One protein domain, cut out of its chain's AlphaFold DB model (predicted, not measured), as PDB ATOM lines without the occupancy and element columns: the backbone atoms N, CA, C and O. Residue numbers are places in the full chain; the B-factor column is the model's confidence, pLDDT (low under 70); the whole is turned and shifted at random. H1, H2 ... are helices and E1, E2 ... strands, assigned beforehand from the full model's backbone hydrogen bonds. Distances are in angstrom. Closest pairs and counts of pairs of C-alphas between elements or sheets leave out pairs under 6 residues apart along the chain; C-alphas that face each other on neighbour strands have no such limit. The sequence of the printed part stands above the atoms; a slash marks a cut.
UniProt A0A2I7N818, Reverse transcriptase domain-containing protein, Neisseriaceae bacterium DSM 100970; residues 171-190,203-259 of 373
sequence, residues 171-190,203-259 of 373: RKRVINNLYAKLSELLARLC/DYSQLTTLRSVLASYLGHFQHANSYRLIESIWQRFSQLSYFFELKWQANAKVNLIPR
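This is residues 171 to 190 and 203 to 259 of the 373 residues of the protein "Reverse transcriptase domain-containing protein" of Neisseriaceae bacterium DSM 100970 (UniProt A0A2I7N818). The hairpin of E1 and E2 packs through E2 on the long helix H2, and H1, also long, runs beside H2 the opposite way. H3 is near H1, and little H4 leads from H3 into E1. The printed part has 77 residues, with named elements in the order H1 H2 H3 H4 E1 E2, antiparallel sheet E1 - E2, mostly helix. It is compact, radius of gyration of the C-alphas 11.9 A, spanning 33 by 27 by 19 A.

E1 is residues 244 to 248; E2, 254 to 258, ends at C-alpha 258 (10.930, 24.328, 20.068). H2, 204 to 221, measures 25.1 A from first to last C-alpha; H1, 172 to 189, 25.3 A from C-alpha 172 (27.096, 23.762, 40.996). H3 is 227 to 236, H4 240 to 243.

In the hairpin, N 247 and O 255 are 3.0 A apart, within hydrogen-bond range. The closest C-alphas of H2 and E2, Ala 215 and Leu 256, are 7.2 A apart. H1 and H2 touch, closest C-alphas Leu 185 and Leu 210, 6.7 A, at a shallow tilt of 17 degrees. Every O i to N i+4 pair is within range in H2 and H3, 13 of 14 in H1.

Residues 191 to 202 are not printed; C-alphas 190 and 203 are 10.4 A apart. No printed residue is under pLDDT 70.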
ATOM      1  N   ARG A 171      26.870  28.510  39.770       96.19
ATOM      2  CA  ARG A 171      27.131  27.622  40.919       96.19
ATOM      3  C   ARG A 171      26.651  26.195  40.648       96.19
ATOM      4  O   ARG A 171      25.517  25.994  40.219       96.19
ATOM      5  N   LYS A 172      27.441  25.199  41.076       95.19
ATOM      6  CA  LYS A 172      27.096  23.762  40.996       95.19
ATOM      7  C   LYS A 172      25.701  23.433  41.533       95.19
ATOM      8  O   LYS A 172      24.992  22.642  40.935       95.19
ATOM      9  N   ARG A 173      25.257  24.086  42.615       95.31
ATOM     10  CA  ARG A 173      23.896  23.900  43.158       95.31
ATOM     11  C   ARG A 173      22.799  24.232  42.137       95.31
ATOM     12  O   ARG A 173      21.796  23.535  42.084       95.31
ATOM     13  N   VAL A 174      22.972  25.296  41.350       96.75
ATOM     14  CA  VAL A 174      22.011  25.681  40.303       96.75
ATOM     15  C   VAL A 174      21.995  24.611  39.213       96.75
ATOM     16  O   VAL A 174      20.923  24.148  38.837       96.75
ATOM     17  N   ILE A 175      23.176  24.163  38.786       97.12
ATOM     18  CA  ILE A 175      23.341  23.125  37.761       97.12
ATOM     19  C   ILE A 175      22.716  21.798  38.216       97.12
ATOM     20  O   ILE A 175      21.906  21.225  37.501       97.12
ATOM     21  N   ASN A 176      22.999  21.348  39.440       97.50
ATOM     22  CA  ASN A 176      22.445  20.104  39.983       97.50
ATOM     23  C   ASN A 176      20.916  20.156  40.103       97.50
ATOM     24  O   ASN A 176      20.243  19.168  39.819       97.50
ATOM     25  N   ASN A 177      20.356  21.313  40.468       97.25
ATOM     26  CA  ASN A 177      18.907  21.500  40.477       97.25
ATOM     27  C   ASN A 177      18.308  21.406  39.065       97.25
ATOM     28  O   ASN A 177      17.214  20.871  38.913       97.25
ATOM     29  N   LEU A 178      18.998  21.929  38.043       97.88
ATOM     30  CA  LEU A 178      18.580  21.758  36.650       97.88
ATOM     31  C   LEU A 178      18.637  20.282  36.253       97.88
ATOM     32  O   LEU A 178      17.658  19.772  35.726       97.88
ATOM     33  N   TYR A 179      19.735  19.589  36.558       98.12
ATOM     34  CA  TYR A 179      19.891  18.164  36.258       98.12
ATOM     35  C   TYR A 179      18.769  17.318  36.852       98.12
ATOM     36  O   TYR A 179      18.183  16.522  36.131       98.12
ATOM     37  N   ALA A 180      18.414  17.534  38.120       97.75
ATOM     38  CA  ALA A 180      17.303  16.821  38.748       97.75
ATOM     39  C   ALA A 180      15.977  17.039  37.993       97.75
ATOM     40  O   ALA A 180      15.284  16.076  37.675       97.75
ATOM     41  N   LYS A 181      15.665  18.294  37.638       97.88
ATOM     42  CA  LYS A 181      14.447  18.639  36.887       97.88
ATOM     43  C   LYS A 181      14.434  18.051  35.476       97.88
ATOM     44  O   LYS A 181      13.397  17.573  35.028       97.88
ATOM     45  N   LEU A 182      15.564  18.105  34.768       98.06
ATOM     46  CA  LEU A 182      15.680  17.550  33.420       98.06
ATOM     47  C   LEU A 182      15.520  16.034  33.440       98.06
ATOM     48  O   LEU A 182      14.751  15.518  32.639       98.06
ATOM     49  N   SER A 183      16.172  15.337  34.375       97.50
ATOM     50  CA  SER A 183      16.015  13.891  34.532       97.50
ATOM     51  C   SER A 183      14.559  13.498  34.781       97.50
ATOM     52  O   SER A 183      14.057  12.591  34.126       97.50
ATOM     53  N   GLU A 184      13.858  14.199  35.679       96.38
ATOM     54  CA  GLU A 184      12.450  13.920  35.986       96.38
ATOM     55  C   GLU A 184      11.535  14.130  34.769       96.38
ATOM     56  O   GLU A 184      10.716  13.270  34.445       96.38
ATOM     57  N   LEU A 185      11.674  15.265  34.077       96.94
ATOM     58  CA  LEU A 185      10.823  15.603  32.932       96.94
ATOM     59  C   LEU A 185      11.121  14.721  31.716       96.94
ATOM     60  O   LEU A 185      10.197  14.231  31.067       96.94
ATOM     61  N   LEU A 186      12.399  14.483  31.414       97.31
ATOM     62  CA  LEU A 186      12.795  13.657  30.276       97.31
ATOM     63  C   LEU A 186      12.477  12.182  30.498       97.31
ATOM     64  O   LEU A 186      12.127  11.522  29.532       97.31
ATOM     65  N   ALA A 187      12.486  11.669  31.732       95.75
ATOM     66  CA  ALA A 187      12.034  10.300  32.005       95.75
ATOM     67  C   ALA A 187      10.546  10.075  31.663       95.75
ATOM     68  O   ALA A 187      10.132   8.954  31.368       95.75
ATOM     69  N   ARG A 188       9.726  11.137  31.685       95.12
ATOM     70  CA  ARG A 188       8.312  11.076  31.273       95.12
ATOM     71  C   ARG A 188       8.149  11.152  29.755       95.12
ATOM     72  O   ARG A 188       7.265  10.497  29.212       95.12
ATOM     73  N   LEU A 189       8.993  11.944  29.094       97.00
ATOM     74  CA  LEU A 189       8.923  12.226  27.657       97.00
ATOM     75  C   LEU A 189       9.703  11.225  26.796       97.00
ATOM     76  O   LEU A 189       9.356  11.024  25.638       97.00
ATOM     77  N   CYS A 190      10.739  10.599  27.340       96.44
ATOM     78  CA  CYS A 190      11.636   9.706  26.622       96.44
ATOM     79  C   CYS A 190      11.714   8.372  27.358       96.44
ATOM     80  O   CYS A 190      12.210   8.304  28.483       96.44
ATOM     81  N   ASP A 203       3.926  14.924  24.828       95.69
ATOM     82  CA  ASP A 203       3.047  15.508  25.847       95.69
ATOM     83  C   ASP A 203       3.264  17.029  25.883       95.69
ATOM     84  O   ASP A 203       4.216  17.536  26.480       95.69
ATOM     85  N   TYR A 204       2.376  17.772  25.223       93.94
ATOM     86  CA  TYR A 204       2.492  19.224  25.062       93.94
ATOM     87  C   TYR A 204       2.490  20.000  26.392       93.94
ATOM     88  O   TYR A 204       3.095  21.076  26.468       93.94
ATOM     89  N   SER A 205       1.869  19.469  27.450       94.81
ATOM     90  CA  SER A 205       1.871  20.095  28.780       94.81
ATOM     91  C   SER A 205       3.244  19.957  29.441       94.81
ATOM     92  O   SER A 205       3.854  20.943  29.880       94.81
ATOM     93  N   GLN A 206       3.795  18.741  29.423       96.38
ATOM     94  CA  GLN A 206       5.140  18.472  29.937       96.38
ATOM     95  C   GLN A 206       6.212  19.188  29.103       96.38
ATOM     96  O   GLN A 206       7.137  19.769  29.666       96.38
ATOM     97  N   LEU A 207       6.064  19.241  27.776       96.88
ATOM     98  CA  LEU A 207       6.971  19.967  26.879       96.88
ATOM     99  C   LEU A 207       6.971  21.477  27.137       96.88
ATOM    100  O   LEU A 207       8.033  22.109  27.128       96.88
ATOM    101  N   THR A 208       5.804  22.056  27.428       96.00
ATOM    102  CA  THR A 208       5.686  23.467  27.823       96.00
ATOM    103  C   THR A 208       6.384  23.725  29.158       96.00
ATOM    104  O   THR A 208       7.099  24.723  29.306       96.00
ATOM    105  N   THR A 209       6.238  22.803  30.112       97.25
ATOM    106  CA  THR A 209       6.937  22.853  31.403       97.25
ATOM    107  C   THR A 209       8.451  22.761  31.212       97.25
ATOM    108  O   THR A 209       9.187  23.612  31.711       97.25
ATOM    109  N   LEU A 210       8.924  21.799  30.414       97.88
ATOM    110  CA  LEU A 210      10.336  21.617  30.081       97.88
ATOM    111  C   LEU A 210      10.931  22.864  29.417       97.88
ATOM    112  O   LEU A 210      11.989  23.335  29.834       97.88
ATOM    113  N   ARG A 211      10.223  23.458  28.448       97.38
ATOM    114  CA  ARG A 211      10.638  24.715  27.806       97.38
ATOM    115  C   ARG A 211      10.756  25.850  28.814       97.38
ATOM    116  O   ARG A 211      11.727  26.596  28.770       97.38
ATOM    117  N   SER A 212       9.786  25.980  29.715       96.94
ATOM    118  CA  SER A 212       9.771  27.042  30.730       96.94
ATOM    119  C   SER A 212      10.923  26.888  31.725       96.94
ATOM    120  O   SER A 212      11.575  27.874  32.073       96.94
ATOM    121  N   VAL A 213      11.232  25.649  32.127       97.69
ATOM    122  CA  VAL A 213      12.414  25.335  32.939       97.69
ATOM    123  C   VAL A 213      13.683  25.736  32.191       97.69
ATOM    124  O   VAL A 213      14.451  26.543  32.706       97.69
ATOM    125  N   LEU A 214      13.898  25.242  30.970       97.31
ATOM    126  CA  LEU A 214      15.098  25.564  30.193       97.31
ATOM    127  C   LEU A 214      15.249  27.071  29.966       97.31
ATOM    128  O   LEU A 214      16.318  27.609  30.229       97.31
ATOM    129  N   ALA A 215      14.185  27.768  29.563       95.69
ATOM    130  CA  ALA A 215      14.208  29.212  29.343       95.69
ATOM    131  C   ALA A 215      14.618  29.986  30.607       95.69
ATOM    132  O   ALA A 215      15.447  30.891  30.532       95.69
ATOM    133  N   SER A 216      14.101  29.598  31.778       95.94
ATOM    134  CA  SER A 216      14.474  30.214  33.056       95.94
ATOM    135  C   SER A 216      15.963  30.032  33.372       95.94
ATOM    136  O   SER A 216      16.640  30.997  33.731       95.94
ATOM    137  N   TYR A 217      16.500  28.820  33.207       96.81
ATOM    138  CA  TYR A 217      17.912  28.552  33.491       96.81
ATOM    139  C   TYR A 217      18.846  29.165  32.447       96.81
ATOM    140  O   TYR A 217      19.857  29.744  32.828       96.81
ATOM    141  N   LEU A 218      18.506  29.114  31.158       95.19
ATOM    142  CA  LEU A 218      19.281  29.772  30.100       95.19
ATOM    143  C   LEU A 218      19.308  31.296  30.297       95.19
ATOM    144  O   LEU A 218      20.366  31.908  30.162       95.19
ATOM    145  N   GLY A 219      18.192  31.895  30.724       94.00
ATOM    146  CA  GLY A 219      18.139  33.301  31.131       94.00
ATOM    147  C   GLY A 219      19.025  33.613  32.343       94.00
ATOM    148  O   GLY A 219      19.640  34.670  32.400       94.00
ATOM    149  N   HIS A 220      19.175  32.689  33.295       94.44
ATOM    150  CA  HIS A 220      20.155  32.833  34.383       94.44
ATOM    151  C   HIS A 220      21.598  32.691  33.877       94.44
ATOM    152  O   HIS A 220      22.495  33.423  34.306       94.44
ATOM    153  N   PHE A 221      21.838  31.753  32.961       95.06
ATOM    154  CA  PHE A 221      23.162  31.427  32.433       95.06
ATOM    155  C   PHE A 221      23.727  32.529  31.539       95.06
ATOM    156  O   PHE A 221      24.933  32.732  31.570       95.06
ATOM    157  N   GLN A 222      22.879  33.309  30.859       92.44
ATOM    158  CA  GLN A 222      23.306  34.411  29.983       92.44
ATOM    159  C   GLN A 222      24.191  35.465  30.679       92.44
ATOM    160  O   GLN A 222      24.887  36.231  30.020       92.44
ATOM    161  N   HIS A 223      24.147  35.548  32.013       92.50
ATOM    162  CA  HIS A 223      24.962  36.476  32.799       92.50
ATOM    163  C   HIS A 223      26.295  35.864  33.268       92.50
ATOM    164  O   HIS A 223      27.048  36.510  33.999       92.50
ATOM    165  N   ALA A 224      26.605  34.631  32.869       94.12
ATOM    166  CA  ALA A 224      27.825  33.909  33.200       94.12
ATOM    167  C   ALA A 224      28.532  33.417  31.929       94.12
ATOM    168  O   ALA A 224      27.938  33.326  30.859       94.12
ATOM    169  N   ASN A 225      29.805  33.057  32.056       93.94
ATOM    170  CA  ASN A 225      30.508  32.312  31.024       93.94
ATOM    171  C   ASN A 225      29.987  30.866  31.033       93.94
ATOM    172  O   ASN A 225      30.443  30.023  31.808       93.94
ATOM    173  N   SER A 226      28.947  30.622  30.238       94.25
ATOM    174  CA  SER A 226      28.167  29.385  30.274       94.25
ATOM    175  C   SER A 226      28.190  28.594  28.971       94.25
ATOM    176  O   SER A 226      27.459  27.613  28.883       94.25
ATOM    177  N   TYR A 227      28.996  28.977  27.977       92.56
ATOM    178  CA  TYR A 227      29.025  28.312  26.667       92.56
ATOM    179  C   TYR A 227      29.265  26.799  26.798       92.56
ATOM    180  O   TYR A 227      28.374  25.993  26.535       92.56
ATOM    181  N   ARG A 228      30.410  26.425  27.383       93.62
ATOM    182  CA  ARG A 228      30.782  25.022  27.639       93.62
ATOM    183  C   ARG A 228      29.817  24.315  28.597       93.62
ATOM    184  O   ARG A 228      29.616  23.105  28.522       93.62
ATOM    185  N   LEU A 229      29.203  25.065  29.515       95.31
ATOM    186  CA  LEU A 229      28.202  24.510  30.425       95.31
ATOM    187  C   LEU A 229      26.947  24.092  29.648       95.31
ATOM    188  O   LEU A 229      26.448  22.996  29.856       95.31
ATOM    189  N   ILE A 230      26.455  24.940  28.747       95.56
ATOM    190  CA  ILE A 230      25.270  24.652  27.933       95.56
ATOM    191  C   ILE A 230      25.545  23.480  26.989       95.56
ATOM    192  O   ILE A 230      24.719  22.571  26.919       95.56
ATOM    193  N   GLU A 231      26.718  23.434  26.352       93.62
ATOM    194  CA  GLU A 231      27.131  22.282  25.539       93.62
ATOM    195  C   GLU A 231      27.161  20.984  26.350       93.62
ATOM    196  O   GLU A 231      26.556  19.994  25.946       93.62
ATOM    197  N   SER A 232      27.787  20.985  27.530       96.19
ATOM    198  CA  SER A 232      27.843  19.780  28.371       96.19
ATOM    199  C   SER A 232      26.467  19.348  28.895       96.19
ATOM    200  O   SER A 232      26.216  18.150  29.032       96.19
ATOM    201  N   ILE A 233      25.543  20.288  29.142       96.62
ATOM    202  CA  ILE A 233      24.137  19.970  29.439       96.62
ATOM    203  C   ILE A 233      23.502  19.250  28.245       96.62
ATOM    204  O   ILE A 233      22.847  18.232  28.444       96.62
ATOM    205  N   TRP A 234      23.702  19.750  27.023       95.38
ATOM    206  CA  TRP A 234      23.117  19.159  25.818       95.38
ATOM    207  C   TRP A 234      23.713  17.795  25.472       95.38
ATOM    208  O   TRP A 234      22.988  16.902  25.055       95.38
ATOM    209  N   GLN A 235      25.010  17.602  25.707       95.19
ATOM    210  CA  GLN A 235      25.663  16.299  25.566       95.19
ATOM    211  C   GLN A 235      25.127  15.295  26.589       95.19
ATOM    212  O   GLN A 235      24.813  14.159  26.245       95.19
ATOM    213  N   ARG A 236      24.982  15.717  27.851       96.50
ATOM    214  CA  ARG A 236      24.467  14.861  28.927       96.50
ATOM    215  C   ARG A 236      22.991  14.502  28.744       96.50
ATOM    216  O   ARG A 236      22.593  13.394  29.090       96.50
ATOM    217  N   PHE A 237      22.190  15.440  28.250       96.50
ATOM    218  CA  PHE A 237      20.759  15.280  27.999       96.50
ATOM    219  C   PHE A 237      20.475  15.411  26.503       96.50
ATOM    220  O   PHE A 237      19.723  16.289  26.074       96.50
ATOM    221  N   SER A 238      21.078  14.529  25.706       94.25
ATOM    222  CA  SER A 238      20.965  14.539  24.242       94.25
ATOM    223  C   SER A 238      19.521  14.440  23.745       94.25
ATOM    224  O   SER A 238      19.203  14.926  22.660       94.25
ATOM    225  N   GLN A 239      18.612  13.908  24.569       94.62
ATOM    226  CA  GLN A 239      17.181  13.851  24.276       94.62
ATOM    227  C   GLN A 239      16.548  15.233  24.070       94.62
ATOM    228  O   GLN A 239      15.515  15.345  23.410       94.62
ATOM    229  N   LEU A 240      17.148  16.297  24.609       96.62
ATOM    230  CA  LEU A 240      16.675  17.663  24.398       96.62
ATOM    231  C   LEU A 240      16.639  18.039  22.913       96.62
ATOM    232  O   LEU A 240      15.738  18.772  22.506       96.62
ATOM    233  N   SER A 241      17.547  17.489  22.102       94.75
ATOM    234  CA  SER A 241      17.620  17.744  20.660       94.75
ATOM    235  C   SER A 241      16.392  17.253  19.885       94.75
ATOM    236  O   SER A 241      16.090  17.799  18.826       94.75
ATOM    237  N   TYR A 242      15.629  16.289  20.416       93.56
ATOM    238  CA  TYR A 242      14.361  15.871  19.803       93.56
ATOM    239  C   TYR A 242      13.272  16.941  19.920       93.56
ATOM    240  O   TYR A 242      12.380  17.031  19.078       93.56
ATOM    241  N   PHE A 243      13.340  17.768  20.964       96.25
ATOM    242  CA  PHE A 243      12.302  18.743  21.285       96.25
ATOM    243  C   PHE A 243      12.722  20.179  21.010       96.25
ATOM    244  O   PHE A 243      11.855  21.037  20.832       96.25
ATOM    245  N   PHE A 244      14.022  20.459  20.982       96.56
ATOM    246  CA  PHE A 244      14.551  21.807  20.886       96.56
ATOM    247  C   PHE A 244      15.777  21.878  19.981       96.56
ATOM    248  O   PHE A 244      16.599  20.971  19.920       96.56
ATOM    249  N   GLU A 245      15.921  23.014  19.319       93.94
ATOM    250  CA  GLU A 245      17.130  23.438  18.634       93.94
ATOM    251  C   GLU A 245      17.745  24.610  19.409       93.94
ATOM    252  O   GLU A 245      17.043  25.557  19.781       93.94
ATOM    253  N   LEU A 246      19.053  24.545  19.663       92.62
ATOM    254  CA  LEU A 246      19.805  25.665  20.221       92.62
ATOM    255  C   LEU A 246      20.416  26.481  19.086       92.62
ATOM    256  O   LEU A 246      21.207  25.954  18.308       92.62
ATOM    257  N   LYS A 247      20.100  27.778  19.033       91.56
ATOM    258  CA  LYS A 247      20.774  28.726  18.137       91.56
ATOM    259  C   LYS A 247      21.548  29.759  18.937       91.56
ATOM    260  O   LYS A 247      20.965  30.507  19.722       91.56
ATOM    261  N   TRP A 248      22.854  29.809  18.711       88.75
ATOM    262  CA  TRP A 248      23.728  30.831  19.272       88.75
ATOM    263  C   TRP A 248      23.600  32.129  18.476       88.75
ATOM    264  O   TRP A 248      23.619  32.129  17.248       88.75
ATOM    265  N   GLN A 249      23.450  33.238  19.189       85.69
ATOM    266  CA  GLN A 249      23.477  34.586  18.633       85.69
ATOM    267  C   GLN A 249      24.892  35.168  18.727       85.69
ATOM    268  O   GLN A 249      25.683  34.766  19.582       85.69
ATOM    269  N   ALA A 250      25.185  36.178  17.904       79.44
ATOM    270  CA  ALA A 250      26.494  36.842  17.856       79.44
ATOM    271  C   ALA A 250      26.961  37.417  19.213       79.44
ATOM    272  O   ALA A 250      28.152  37.542  19.464       79.44
ATOM    273  N   ASN A 251      26.030  37.727  20.118       77.38
ATOM    274  CA  ASN A 251      26.296  38.240  21.466       77.38
ATOM    275  C   ASN A 251      26.432  37.134  22.536       77.38
ATOM    276  O   ASN A 251      26.220  37.406  23.718       77.38
ATOM    277  N   ALA A 252      26.704  35.890  22.131       74.62
ATOM    278  CA  ALA A 252      26.772  34.708  22.994       74.62
ATOM    279  C   ALA A 252      25.472  34.378  23.761       74.62
ATOM    280  O   ALA A 252      25.485  33.566  24.690       74.62
ATOM    281  N   LYS A 253      24.327  34.961  23.373       81.50
ATOM    282  CA  LYS A 253      23.015  34.534  23.875       81.50
ATOM    283  C   LYS A 253      22.528  33.301  23.126       81.50
ATOM    284  O   LYS A 253      22.778  33.136  21.935       81.50
ATOM    285  N   VAL A 254      21.777  32.461  23.830       89.19
ATOM    286  CA  VAL A 254      21.165  31.257  23.265       89.19
ATOM    287  C   VAL A 254      19.683  31.485  23.050       89.19
ATOM    288  O   VAL A 254      18.967  31.855  23.980       89.19
ATOM    289  N   ASN A 255      19.222  31.202  21.837       91.12
ATOM    290  CA  ASN A 255      17.809  31.081  21.534       91.12
ATOM    291  C   ASN A 255      17.394  29.605  21.559       91.12
ATOM    292  O   ASN A 255      18.008  28.769  20.893       91.12
ATOM    293  N   LEU A 256      16.349  29.297  22.327       94.44
ATOM    294  CA  LEU A 256      15.790  27.955  22.460       94.44
ATOM    295  C   LEU A 256      14.563  27.826  21.553       94.44
ATOM    296  O   LEU A 256      13.493  28.346  21.875       94.44
ATOM    297  N   ILE A 257      14.710  27.119  20.436       94.44
ATOM    298  CA  ILE A 257      13.659  26.976  19.425       94.44
ATOM    299  C   ILE A 257      12.959  25.626  19.611       94.44
ATOM    300  O   ILE A 257      13.606  24.590  19.484       94.44
ATOM    301  N   PRO A 258      11.652  25.586  19.918       95.06
ATOM    302  CA  PRO A 258      10.930  24.328  20.068       95.06
ATOM    303  C   PRO A 258      10.648  23.678  18.703       95.06
ATOM    304  O   PRO A 258      10.079  24.306  17.813       95.06
ATOM    305  N   ARG A 259      10.978  22.390  18.566       93.12
ATOM    306  CA  ARG A 259      10.720  21.560  17.372       93.12
ATOM    307  C   ARG A 259       9.318  20.941  17.343       93.12
ATOM    308  O   ARG A 259       8.896  20.423  16.319       93.12
TER     309      ARG A 259